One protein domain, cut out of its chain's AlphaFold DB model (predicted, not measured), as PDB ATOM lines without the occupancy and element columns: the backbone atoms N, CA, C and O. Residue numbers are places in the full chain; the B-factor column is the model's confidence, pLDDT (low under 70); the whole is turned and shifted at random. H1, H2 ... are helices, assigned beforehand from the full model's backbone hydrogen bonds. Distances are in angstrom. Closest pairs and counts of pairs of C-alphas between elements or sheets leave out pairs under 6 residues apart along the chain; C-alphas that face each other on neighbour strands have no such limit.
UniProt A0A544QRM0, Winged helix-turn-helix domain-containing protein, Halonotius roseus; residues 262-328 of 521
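This is residues 262 to 328 of the 521 residues of the protein "Winged helix-turn-helix domain-containing protein" of Halonotius roseus (UniProt A0A544QRM0). What would one see first in this model? A long stretch without a named helix, residues 262 to 279, winds past the side of H1 that is away from H2, and leads into a small compact cluster of three short helices. H1, H2 and H3 pack on one another with their lines crossed and their centres in a triangle. What is it built of? The printed part has 67 residues with the named helices H1, H2 and H3 in that order along the chain and no named strand; the class is all helix, though under half of the residues, 31 of 67, are in named elements. How large is it? It is compact, with a radius of gyration of the C-alphas of 10.7 A and spans of 33 by 23 by 18 A.

How do the first two helices stand? H1, residues 280 to 291, and H2, residues 297 to 304, touch, and their closest C-alphas are those of Ile 285 and Ile 300, 6.6 A apart. They run opposite ways at a steep tilt of 59 degrees. Where does the third helix come in? H3, residues 308 to 318, touches H1, which meets it with residues 282 to 286 alone; the closest C-alphas are those of Glu 282 and Thr 314, 6.3 A apart, and the lines are about perpendicular at 78 degrees. H3 also touches H2, about perpendicular at 83 degrees, and their closest C-alphas are those of Ala 301 and Val 308, 5.2 A apart. What do the backbones show? In H1, H2 and H3 every O i to N i+4 pair is within hydrogen-bond range.

Where does the first helix begin, and how long is it? H1 begins at C-alpha 280, at (40.567, -29.074, -19.298), and is 16.1 A from first to last C-alpha over 12 residues. What follows it? H2, from Asn 297 at (32.486, -22.840, -33.255) to Thr 304, has 8 residues and measures 10.3 A. Where does the last helix end? H3 runs from Val 308 to His 318, whose C-alpha is at (26.544, -28.455, -21.927), and is 15.4 A long.

How far does the printed part reach? The two C-alphas farthest apart are those of Ser 276 and Gly 328, 33.7 A. Is there a cut, and are any links long? The printed part has no cut, and the links from H1 to H2 and from H2 to H3 are tight. Where is confidence low? The mean pLDDT of the printed part is 70.3, and 23 residues are under 70: residues 262 to 268, 270 to 273, 275, 305 and 319 to 328.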
ATOM      1  N   GLU A 262      44.333 -22.367 -21.493       46.50
ATOM      2  CA  GLU A 262      44.233 -21.538 -20.295       46.50
ATOM      3  C   GLU A 262      42.772 -21.599 -19.873       46.50
ATOM      4  O   GLU A 262      41.955 -20.790 -20.305       46.50
ATOM      5  N   THR A 263      42.427 -22.605 -19.070       50.66
ATOM      6  CA  THR A 263      41.215 -22.517 -18.270       50.66
ATOM      7  C   THR A 263      41.456 -21.411 -17.259       50.66
ATOM      8  O   THR A 263      42.445 -21.407 -16.512       50.66
ATOM      9  N   ALA A 264      40.584 -20.415 -17.259       54.09
ATOM     10  CA  ALA A 264      40.562 -19.488 -16.154       54.09
ATOM     11  C   ALA A 264      40.078 -20.306 -14.947       54.09
ATOM     12  O   ALA A 264      38.954 -20.787 -14.932       54.09
ATOM     13  N   ASP A 265      40.905 -20.479 -13.909       47.38
ATOM     14  CA  ASP A 265      40.509 -21.159 -12.650       47.38
ATOM     15  C   ASP A 265      39.289 -20.461 -11.971       47.38
ATOM     16  O   ASP A 265      38.759 -20.918 -10.957       47.38
ATOM     17  N   ASP A 266      38.840 -19.332 -12.533       52.59
ATOM     18  CA  ASP A 266      37.660 -18.539 -12.199       52.59
ATOM     19  C   ASP A 266      36.702 -18.236 -13.380       52.59
ATOM     20  O   ASP A 266      35.825 -17.382 -13.223       52.59
ATOM     21  N   GLY A 267      36.822 -18.924 -14.523       58.59
ATOM     22  CA  GLY A 267      35.936 -18.767 -15.683       58.59
ATOM     23  C   GLY A 267      34.483 -19.149 -15.374       58.59
ATOM     24  O   GLY A 267      34.205 -20.121 -14.663       58.59
ATOM     25  N   GLU A 268      33.523 -18.358 -15.861       67.69
ATOM     26  CA  GLU A 268      32.102 -18.581 -15.571       67.69
ATOM     27  C   GLU A 268      31.542 -19.687 -16.478       67.69
ATOM     28  O   GLU A 268      31.313 -19.493 -17.667       67.69
ATOM     29  N   LEU A 269      31.337 -20.877 -15.905       76.56
ATOM     30  CA  LEU A 269      30.764 -22.027 -16.605       76.56
ATOM     31  C   LEU A 269      29.233 -21.941 -16.739       76.56
ATOM     32  O   LEU A 269      28.568 -21.284 -15.928       76.56
ATOM     33  N   PRO A 270      28.638 -22.673 -17.706       69.81
ATOM     34  CA  PRO A 270      27.190 -22.759 -17.843       69.81
ATOM     35  C   PRO A 270      26.513 -23.231 -16.542       69.81
ATOM     36  O   PRO A 270      27.043 -24.087 -15.820       69.81
ATOM     37  N   PRO A 271      25.309 -22.722 -16.223       66.94
ATOM     38  CA  PRO A 271      24.622 -23.055 -14.982       66.94
ATOM     39  C   PRO A 271      24.337 -24.560 -14.887       66.94
ATOM     40  O   PRO A 271      23.622 -25.128 -15.708       66.94
ATOM     41  N   GLY A 272      24.857 -25.197 -13.836       65.50
ATOM     42  CA  GLY A 272      24.697 -26.637 -13.599       65.50
ATOM     43  C   GLY A 272      25.835 -27.512 -14.133       65.50
ATOM     44  O   GLY A 272      25.738 -28.733 -14.006       65.50
ATOM     45  N   VAL A 273      26.901 -26.917 -14.678       69.69
ATOM     46  CA  VAL A 273      28.114 -27.620 -15.114       69.69
ATOM     47  C   VAL A 273      29.238 -27.399 -14.097       69.69
ATOM     48  O   VAL A 273      29.641 -26.270 -13.831       69.69
ATOM     49  N   ASP A 274      29.740 -28.486 -13.509       73.69
ATOM     50  CA  ASP A 274      30.852 -28.447 -12.555       73.69
ATOM     51  C   ASP A 274      32.186 -28.695 -13.282       73.69
ATOM     52  O   ASP A 274      32.367 -29.765 -13.862       73.69
ATOM     53  N   ALA A 275      33.157 -27.780 -13.152       69.31
ATOM     54  CA  ALA A 275      34.506 -27.912 -13.736       69.31
ATOM     55  C   ALA A 275      35.171 -29.268 -13.430       69.31
ATOM     56  O   ALA A 275      35.837 -29.859 -14.266       69.31
ATOM     57  N   SER A 276      34.916 -29.831 -12.241       73.44
ATOM     58  CA  SER A 276      35.472 -31.129 -11.824       73.44
ATOM     59  C   SER A 276      34.990 -32.348 -12.628       73.44
ATOM     60  O   SER A 276      35.517 -33.443 -12.433       73.44
ATOM     61  N   MET A 277      33.956 -32.181 -13.455       74.62
ATOM     62  CA  MET A 277      33.389 -33.222 -14.319       74.62
ATOM     63  C   MET A 277      33.799 -33.052 -15.787       74.62
ATOM     64  O   MET A 277      33.461 -33.916 -16.591       74.62
ATOM     65  N   LEU A 278      34.507 -31.969 -16.116       76.12
ATOM     66  CA  LEU A 278      34.974 -31.647 -17.457       76.12
ATOM     67  C   LEU A 278      36.458 -31.988 -17.600       76.12
ATOM     68  O   LEU A 278      37.213 -31.981 -16.626       76.12
ATOM     69  N   SER A 279      36.881 -32.277 -18.824       81.56
ATOM     70  CA  SER A 279      38.291 -32.176 -19.194       81.56
ATOM     71  C   SER A 279      38.713 -30.709 -19.313       81.56
ATOM     72  O   SER A 279      37.886 -29.850 -19.613       81.56
ATOM     73  N   ASP A 280      40.008 -30.429 -19.150       79.62
ATOM     74  CA  ASP A 280      40.567 -29.074 -19.298       79.62
ATOM     75  C   ASP A 280      40.182 -28.448 -20.657       79.62
ATOM     76  O   ASP A 280      39.896 -27.259 -20.766       79.62
ATOM     77  N   THR A 281      40.091 -29.283 -21.695       79.88
ATOM     78  CA  THR A 281      39.653 -28.898 -23.037       79.88
ATOM     79  C   THR A 281      38.172 -28.534 -23.105       79.88
ATOM     80  O   THR A 281      37.823 -27.504 -23.676       79.88
ATOM     81  N   GLU A 282      37.288 -29.352 -22.531       82.00
ATOM     82  CA  GLU A 282      35.851 -29.052 -22.494       82.00
ATOM     83  C   GLU A 282      35.566 -27.816 -21.637       82.00
ATOM     84  O   GLU A 282      34.742 -26.985 -22.012       82.00
ATOM     85  N   GLN A 283      36.286 -27.663 -20.525       82.88
ATOM     86  CA  GLN A 283      36.197 -26.498 -19.656       82.88
ATOM     87  C   GLN A 283      36.562 -25.218 -20.413       82.88
ATOM     88  O   GLN A 283      35.762 -24.290 -20.429       82.88
ATOM     89  N   ALA A 284      37.693 -25.183 -21.118       79.88
ATOM     90  CA  ALA A 284      38.076 -23.995 -21.878       79.88
ATOM     91  C   ALA A 284      37.153 -23.697 -23.060       79.88
ATOM     92  O   ALA A 284      36.929 -22.534 -23.379       79.88
ATOM     93  N   ILE A 285      36.587 -24.723 -23.703       83.19
ATOM     94  CA  ILE A 285      35.565 -24.524 -24.738       83.19
ATOM     95  C   ILE A 285      34.352 -23.793 -24.151       83.19
ATOM     96  O   ILE A 285      33.848 -22.858 -24.774       83.19
ATOM     97  N   LEU A 286      33.887 -24.204 -22.968       83.25
ATOM     98  CA  LEU A 286      32.712 -23.618 -22.322       83.25
ATOM     99  C   LEU A 286      32.993 -22.243 -21.715       83.25
ATOM    100  O   LEU A 286      32.158 -21.357 -21.845       83.25
ATOM    101  N   GLU A 287      34.161 -22.037 -21.112       83.12
ATOM    102  CA  GLU A 287      34.580 -20.727 -20.602       83.12
ATOM    103  C   GLU A 287      34.699 -19.711 -21.739       83.12
ATOM    104  O   GLU A 287      34.112 -18.636 -21.666       83.12
ATOM    105  N   LEU A 288      35.353 -20.078 -22.845       80.19
ATOM    106  CA  LEU A 288      35.506 -19.193 -23.997       80.19
ATOM    107  C   LEU A 288      34.159 -18.876 -24.669       80.19
ATOM    108  O   LEU A 288      33.953 -17.758 -25.138       80.19
ATOM    109  N   ALA A 289      33.239 -19.845 -24.701       77.94
ATOM    110  CA  ALA A 289      31.884 -19.657 -25.221       77.94
ATOM    111  C   ALA A 289      31.009 -18.758 -24.326       77.94
ATOM    112  O   ALA A 289      30.080 -18.120 -24.826       77.94
ATOM    113  N   GLN A 290      31.278 -18.713 -23.018       77.31
ATOM    114  CA  GLN A 290      30.571 -17.850 -22.067       77.31
ATOM    115  C   GLN A 290      31.172 -16.443 -22.011       77.31
ATOM    116  O   GLN A 290      30.422 -15.465 -21.963       77.31
ATOM    117  N   ASP A 291      32.498 -16.336 -22.073       79.81
ATOM    118  CA  ASP A 291      33.220 -15.062 -22.076       79.81
ATOM    119  C   ASP A 291      32.939 -14.240 -23.340       79.81
ATOM    120  O   ASP A 291      32.845 -13.011 -23.275       79.81
ATOM    121  N   ASP A 292      32.779 -14.906 -24.487       76.06
ATOM    122  CA  ASP A 292      32.466 -14.263 -25.760       76.06
ATOM    123  C   ASP A 292      31.415 -15.073 -26.550       76.06
ATOM    124  O   ASP A 292      31.757 -15.940 -27.364       76.06
ATOM    125  N   PRO A 293      30.113 -14.805 -26.326       71.00
ATOM    126  CA  PRO A 293      29.028 -15.568 -26.936       71.00
ATOM    127  C   PRO A 293      28.883 -15.333 -28.446       71.00
ATOM    128  O   PRO A 293      28.106 -16.045 -29.082       71.00
ATOM    129  N   GLU A 294      29.590 -14.350 -29.017       72.00
ATOM    130  CA  GLU A 294      29.603 -14.077 -30.459       72.00
ATOM    131  C   GLU A 294      30.624 -14.945 -31.212       72.00
ATOM    132  O   GLU A 294      30.608 -14.969 -32.442       72.00
ATOM    133  N   LEU A 295      31.502 -15.674 -30.506       74.31
ATOM    134  CA  LEU A 295      32.475 -16.546 -31.158       74.31
ATOM    135  C   LEU A 295      31.802 -17.750 -31.809       74.31
ATOM    136  O   LEU A 295      31.066 -18.526 -31.189       74.31
ATOM    137  N   THR A 296      32.159 -17.961 -33.070       79.69
ATOM    138  CA  THR A 296      31.732 -19.135 -33.822       79.69
ATOM    139  C   THR A 296      32.445 -20.390 -33.322       79.69
ATOM    140  O   THR A 296      33.559 -20.349 -32.790       79.69
ATOM    141  N   ASN A 297      31.857 -21.558 -33.585       77.62
ATOM    142  CA  ASN A 297      32.486 -22.840 -33.255       77.62
ATOM    143  C   ASN A 297      33.865 -23.014 -33.926       77.62
ATOM    144  O   ASN A 297      34.729 -23.706 -33.391       77.62
ATOM    145  N   ALA A 298      34.086 -22.378 -35.082       72.56
ATOM    146  CA  ALA A 298      35.370 -22.379 -35.779       72.56
ATOM    147  C   ALA A 298      36.430 -21.525 -35.071       72.56
ATOM    148  O   ALA A 298      37.589 -21.926 -34.983       72.56
ATOM    149  N   GLU A 299      36.041 -20.371 -34.537       75.00
ATOM    150  CA  GLU A 299      36.945 -19.481 -33.803       75.00
ATOM    151  C   GLU A 299      37.274 -20.026 -32.417       75.00
ATOM    152  O   GLU A 299      38.424 -19.944 -31.988       75.00
ATOM    153  N   ILE A 300      36.302 -20.646 -31.743       76.75
ATOM    154  CA  ILE A 300      36.535 -21.363 -30.484       76.75
ATOM    155  C   ILE A 300      37.481 -22.542 -30.728       76.75
ATOM    156  O   ILE A 300      38.431 -22.725 -29.973       76.75
ATOM    157  N   ALA A 301      37.293 -23.302 -31.812       77.56
ATOM    158  CA  ALA A 301      38.184 -24.399 -32.190       77.56
ATOM    159  C   ALA A 301      39.613 -23.910 -32.466       77.56
ATOM    160  O   ALA A 301      40.572 -24.498 -31.974       77.56
ATOM    161  N   ALA A 302      39.755 -22.791 -33.183       74.62
ATOM    162  CA  ALA A 302      41.050 -22.176 -33.449       74.62
ATOM    163  C   ALA A 302      41.742 -21.688 -32.165       74.62
ATOM    164  O   ALA A 302      42.934 -21.920 -31.997       74.62
ATOM    165  N   LYS A 303      41.001 -21.057 -31.246       74.50
ATOM    166  CA  LYS A 303      41.535 -20.543 -29.971       74.50
ATOM    167  C   LYS A 303      41.849 -21.641 -28.952       74.50
ATOM    168  O   LYS A 303      42.764 -21.479 -28.158       74.50
ATOM    169  N   THR A 304      41.102 -22.742 -28.965       75.19
ATOM    170  CA  THR A 304      41.315 -23.888 -28.059       75.19
ATOM    171  C   THR A 304      42.246 -24.953 -28.643       75.19
ATOM    172  O   THR A 304      42.568 -25.919 -27.956       75.19
ATOM    173  N   GLY A 305      42.669 -24.814 -29.905       69.88
ATOM    174  CA  GLY A 305      43.477 -25.819 -30.604       69.88
ATOM    175  C   GLY A 305      42.730 -27.132 -30.864       69.88
ATOM    176  O   GLY A 305      43.348 -28.183 -31.029       69.88
ATOM    177  N   THR A 306      41.396 -27.104 -30.875       75.56
ATOM    178  CA  THR A 306      40.552 -28.295 -31.031       75.56
ATOM    179  C   THR A 306      39.867 -28.337 -32.393       75.56
ATOM    180  O   THR A 306      39.980 -27.433 -33.217       75.56
ATOM    181  N   HIS A 307      39.156 -29.430 -32.673       77.19
ATOM    182  CA  HIS A 307      38.359 -29.539 -33.890       77.19
ATOM    183  C   HIS A 307      36.971 -28.932 -33.675       77.19
ATOM    184  O   HIS A 307      36.352 -29.146 -32.638       77.19
ATOM    185  N   VAL A 308      36.426 -28.285 -34.710       80.31
ATOM    186  CA  VAL A 308      35.064 -27.706 -34.703       80.31
ATOM    187  C   VAL A 308      33.997 -28.716 -34.267       80.31
ATOM    188  O   VAL A 308      33.054 -28.353 -33.576       80.31
ATOM    189  N   ALA A 309      34.162 -29.995 -34.625       78.81
ATOM    190  CA  ALA A 309      33.262 -31.065 -34.194       78.81
ATOM    191  C   ALA A 309      33.270 -31.263 -32.669       78.81
ATOM    192  O   ALA A 309      32.209 -31.418 -32.078       78.81
ATOM    193  N   ILE A 310      34.447 -31.192 -32.039       78.75
ATOM    194  CA  ILE A 310      34.600 -31.319 -30.585       78.75
ATOM    195  C   ILE A 310      33.923 -30.128 -29.905       78.75
ATOM    196  O   ILE A 310      33.079 -30.329 -29.045       78.75
ATOM    197  N   VAL A 311      34.190 -28.901 -30.365       81.00
ATOM    198  CA  VAL A 311      33.527 -27.685 -29.856       81.00
ATOM    199  C   VAL A 311      32.007 -27.778 -29.963       81.00
ATOM    200  O   VAL A 311      31.293 -27.487 -29.003       81.00
ATOM    201  N   ARG A 312      31.501 -28.204 -31.124       82.44
ATOM    202  CA  ARG A 312      30.067 -28.366 -31.368       82.44
ATOM    203  C   ARG A 312      29.446 -29.376 -30.413       82.44
ATOM    204  O   ARG A 312      28.400 -29.093 -29.838       82.44
ATOM    205  N   ASP A 313      30.066 -30.542 -30.270       79.69
ATOM    206  CA  ASP A 313      29.533 -31.629 -29.452       79.69
ATOM    207  C   ASP A 313      29.595 -31.261 -27.955       79.69
ATOM    208  O   ASP A 313      28.594 -31.418 -27.259       79.69
ATOM    209  N   THR A 314      30.682 -30.632 -27.487       82.62
ATOM    210  CA  THR A 314      30.806 -30.114 -26.110       82.62
ATOM    211  C   THR A 314      29.763 -29.035 -25.806       82.62
ATOM    212  O   THR A 314      29.106 -29.078 -24.764       82.62
ATOM    213  N   ARG A 315      29.541 -28.078 -26.718       79.81
ATOM    214  CA  ARG A 315      28.490 -27.061 -26.546       79.81
ATOM    215  C   ARG A 315      27.091 -27.654 -26.662       79.81
ATOM    216  O   ARG A 315      26.188 -27.192 -25.984       79.81
ATOM    217  N   ALA A 316      26.877 -28.682 -27.478       79.06
ATOM    218  CA  ALA A 316      25.580 -29.352 -27.554       79.06
ATOM    219  C   ALA A 316      25.252 -30.118 -26.263       79.06
ATOM    220  O   ALA A 316      24.090 -30.167 -25.862       79.06
ATOM    221  N   GLU A 317      26.264 -30.691 -25.612       79.50
ATOM    222  CA  GLU A 317      26.118 -31.417 -24.352       79.50
ATOM    223  C   GLU A 317      25.858 -30.483 -23.159       79.50
ATOM    224  O   GLU A 317      25.008 -30.783 -22.319       79.50
ATOM    225  N   HIS A 318      26.542 -29.336 -23.103       73.62
ATOM    226  CA  HIS A 318      26.544 -28.455 -21.927       73.62
ATOM    227  C   HIS A 318      25.823 -27.108 -22.113       73.62
ATOM    228  O   HIS A 318      25.468 -26.465 -21.124       73.62
ATOM    229  N   GLU A 319      25.548 -26.695 -23.351       66.19
ATOM    230  CA  GLU A 319      24.797 -25.486 -23.725       66.19
ATOM    231  C   GLU A 319      23.693 -25.797 -24.763       66.19
ATOM    232  O   GLU A 319      23.706 -25.269 -25.885       66.19
ATOM    233  N   PRO A 320      22.714 -26.660 -24.429       55.53
ATOM    234  CA  PRO A 320      21.654 -27.031 -25.359       55.53
ATOM    235  C   PRO A 320      20.864 -25.781 -25.785       55.53
ATOM    236  O   PRO A 320      20.141 -25.195 -24.984       55.53
ATOM    237  N   GLY A 321      21.037 -25.364 -27.043       55.84
ATOM    238  CA  GLY A 321      20.441 -24.149 -27.620       55.84
ATOM    239  C   GLY A 321      21.443 -23.171 -28.246       55.84
ATOM    240  O   GLY A 321      21.045 -22.367 -29.075       55.84
ATOM    241  N   LYS A 322      22.742 -23.257 -27.926       53.22
ATOM    242  CA  LYS A 322      23.776 -22.365 -28.499       53.22
ATOM    243  C   LYS A 322      24.714 -23.041 -29.508       53.22
ATOM    244  O   LYS A 322      25.512 -22.377 -30.160       53.22
ATOM    245  N   SER A 323      24.634 -24.360 -29.652       51.84
ATOM    246  CA  SER A 323      25.584 -25.171 -30.427       51.84
ATOM    247  C   SER A 323      25.329 -25.220 -31.941       51.84
ATOM    248  O   SER A 323      26.103 -25.851 -32.661       51.84
ATOM    249  N   ALA A 324      24.271 -24.566 -32.433       49.91
ATOM    250  CA  ALA A 324      23.804 -24.694 -33.814       49.91
ATOM    251  C   ALA A 324      24.398 -23.678 -34.807       49.91
ATOM    252  O   ALA A 324      24.034 -23.722 -35.981       49.91
ATOM    253  N   ASP A 325      25.311 -22.790 -34.391       48.34
ATOM    254  CA  ASP A 325      25.928 -21.860 -35.342       48.34
ATOM    255  C   ASP A 325      26.941 -22.589 -36.242       48.34
ATOM    256  O   ASP A 325      28.110 -22.819 -35.910       48.34
ATOM    257  N   TYR A 326      26.423 -23.008 -37.391       41.28
ATOM    258  CA  TYR A 326      27.151 -23.493 -38.550       41.28
ATOM    259  C   TYR A 326      27.101 -22.430 -39.659       41.28
ATOM    260  O   TYR A 326      26.747 -22.727 -40.792       41.28
ATOM    261  N   GLY A 327      27.431 -21.170 -39.362       38.22
ATOM    262  CA  GLY A 327      27.657 -20.151 -40.397       38.22
ATOM    263  C   GLY A 327      26.443 -19.854 -41.288       38.22
ATOM    264  O   GLY A 327      26.613 -19.432 -42.432       38.22
ATOM    265  N   GLY A 328      25.233 -20.077 -40.774       32.22
ATOM    266  CA  GLY A 328      23.962 -19.722 -41.399       32.22
ATOM    267  C   GLY A 328      23.136 -18.900 -40.416       32.22
ATOM    268  O   GLY A 328      23.077 -19.236 -39.238       32.22
TER     269      GLY A 328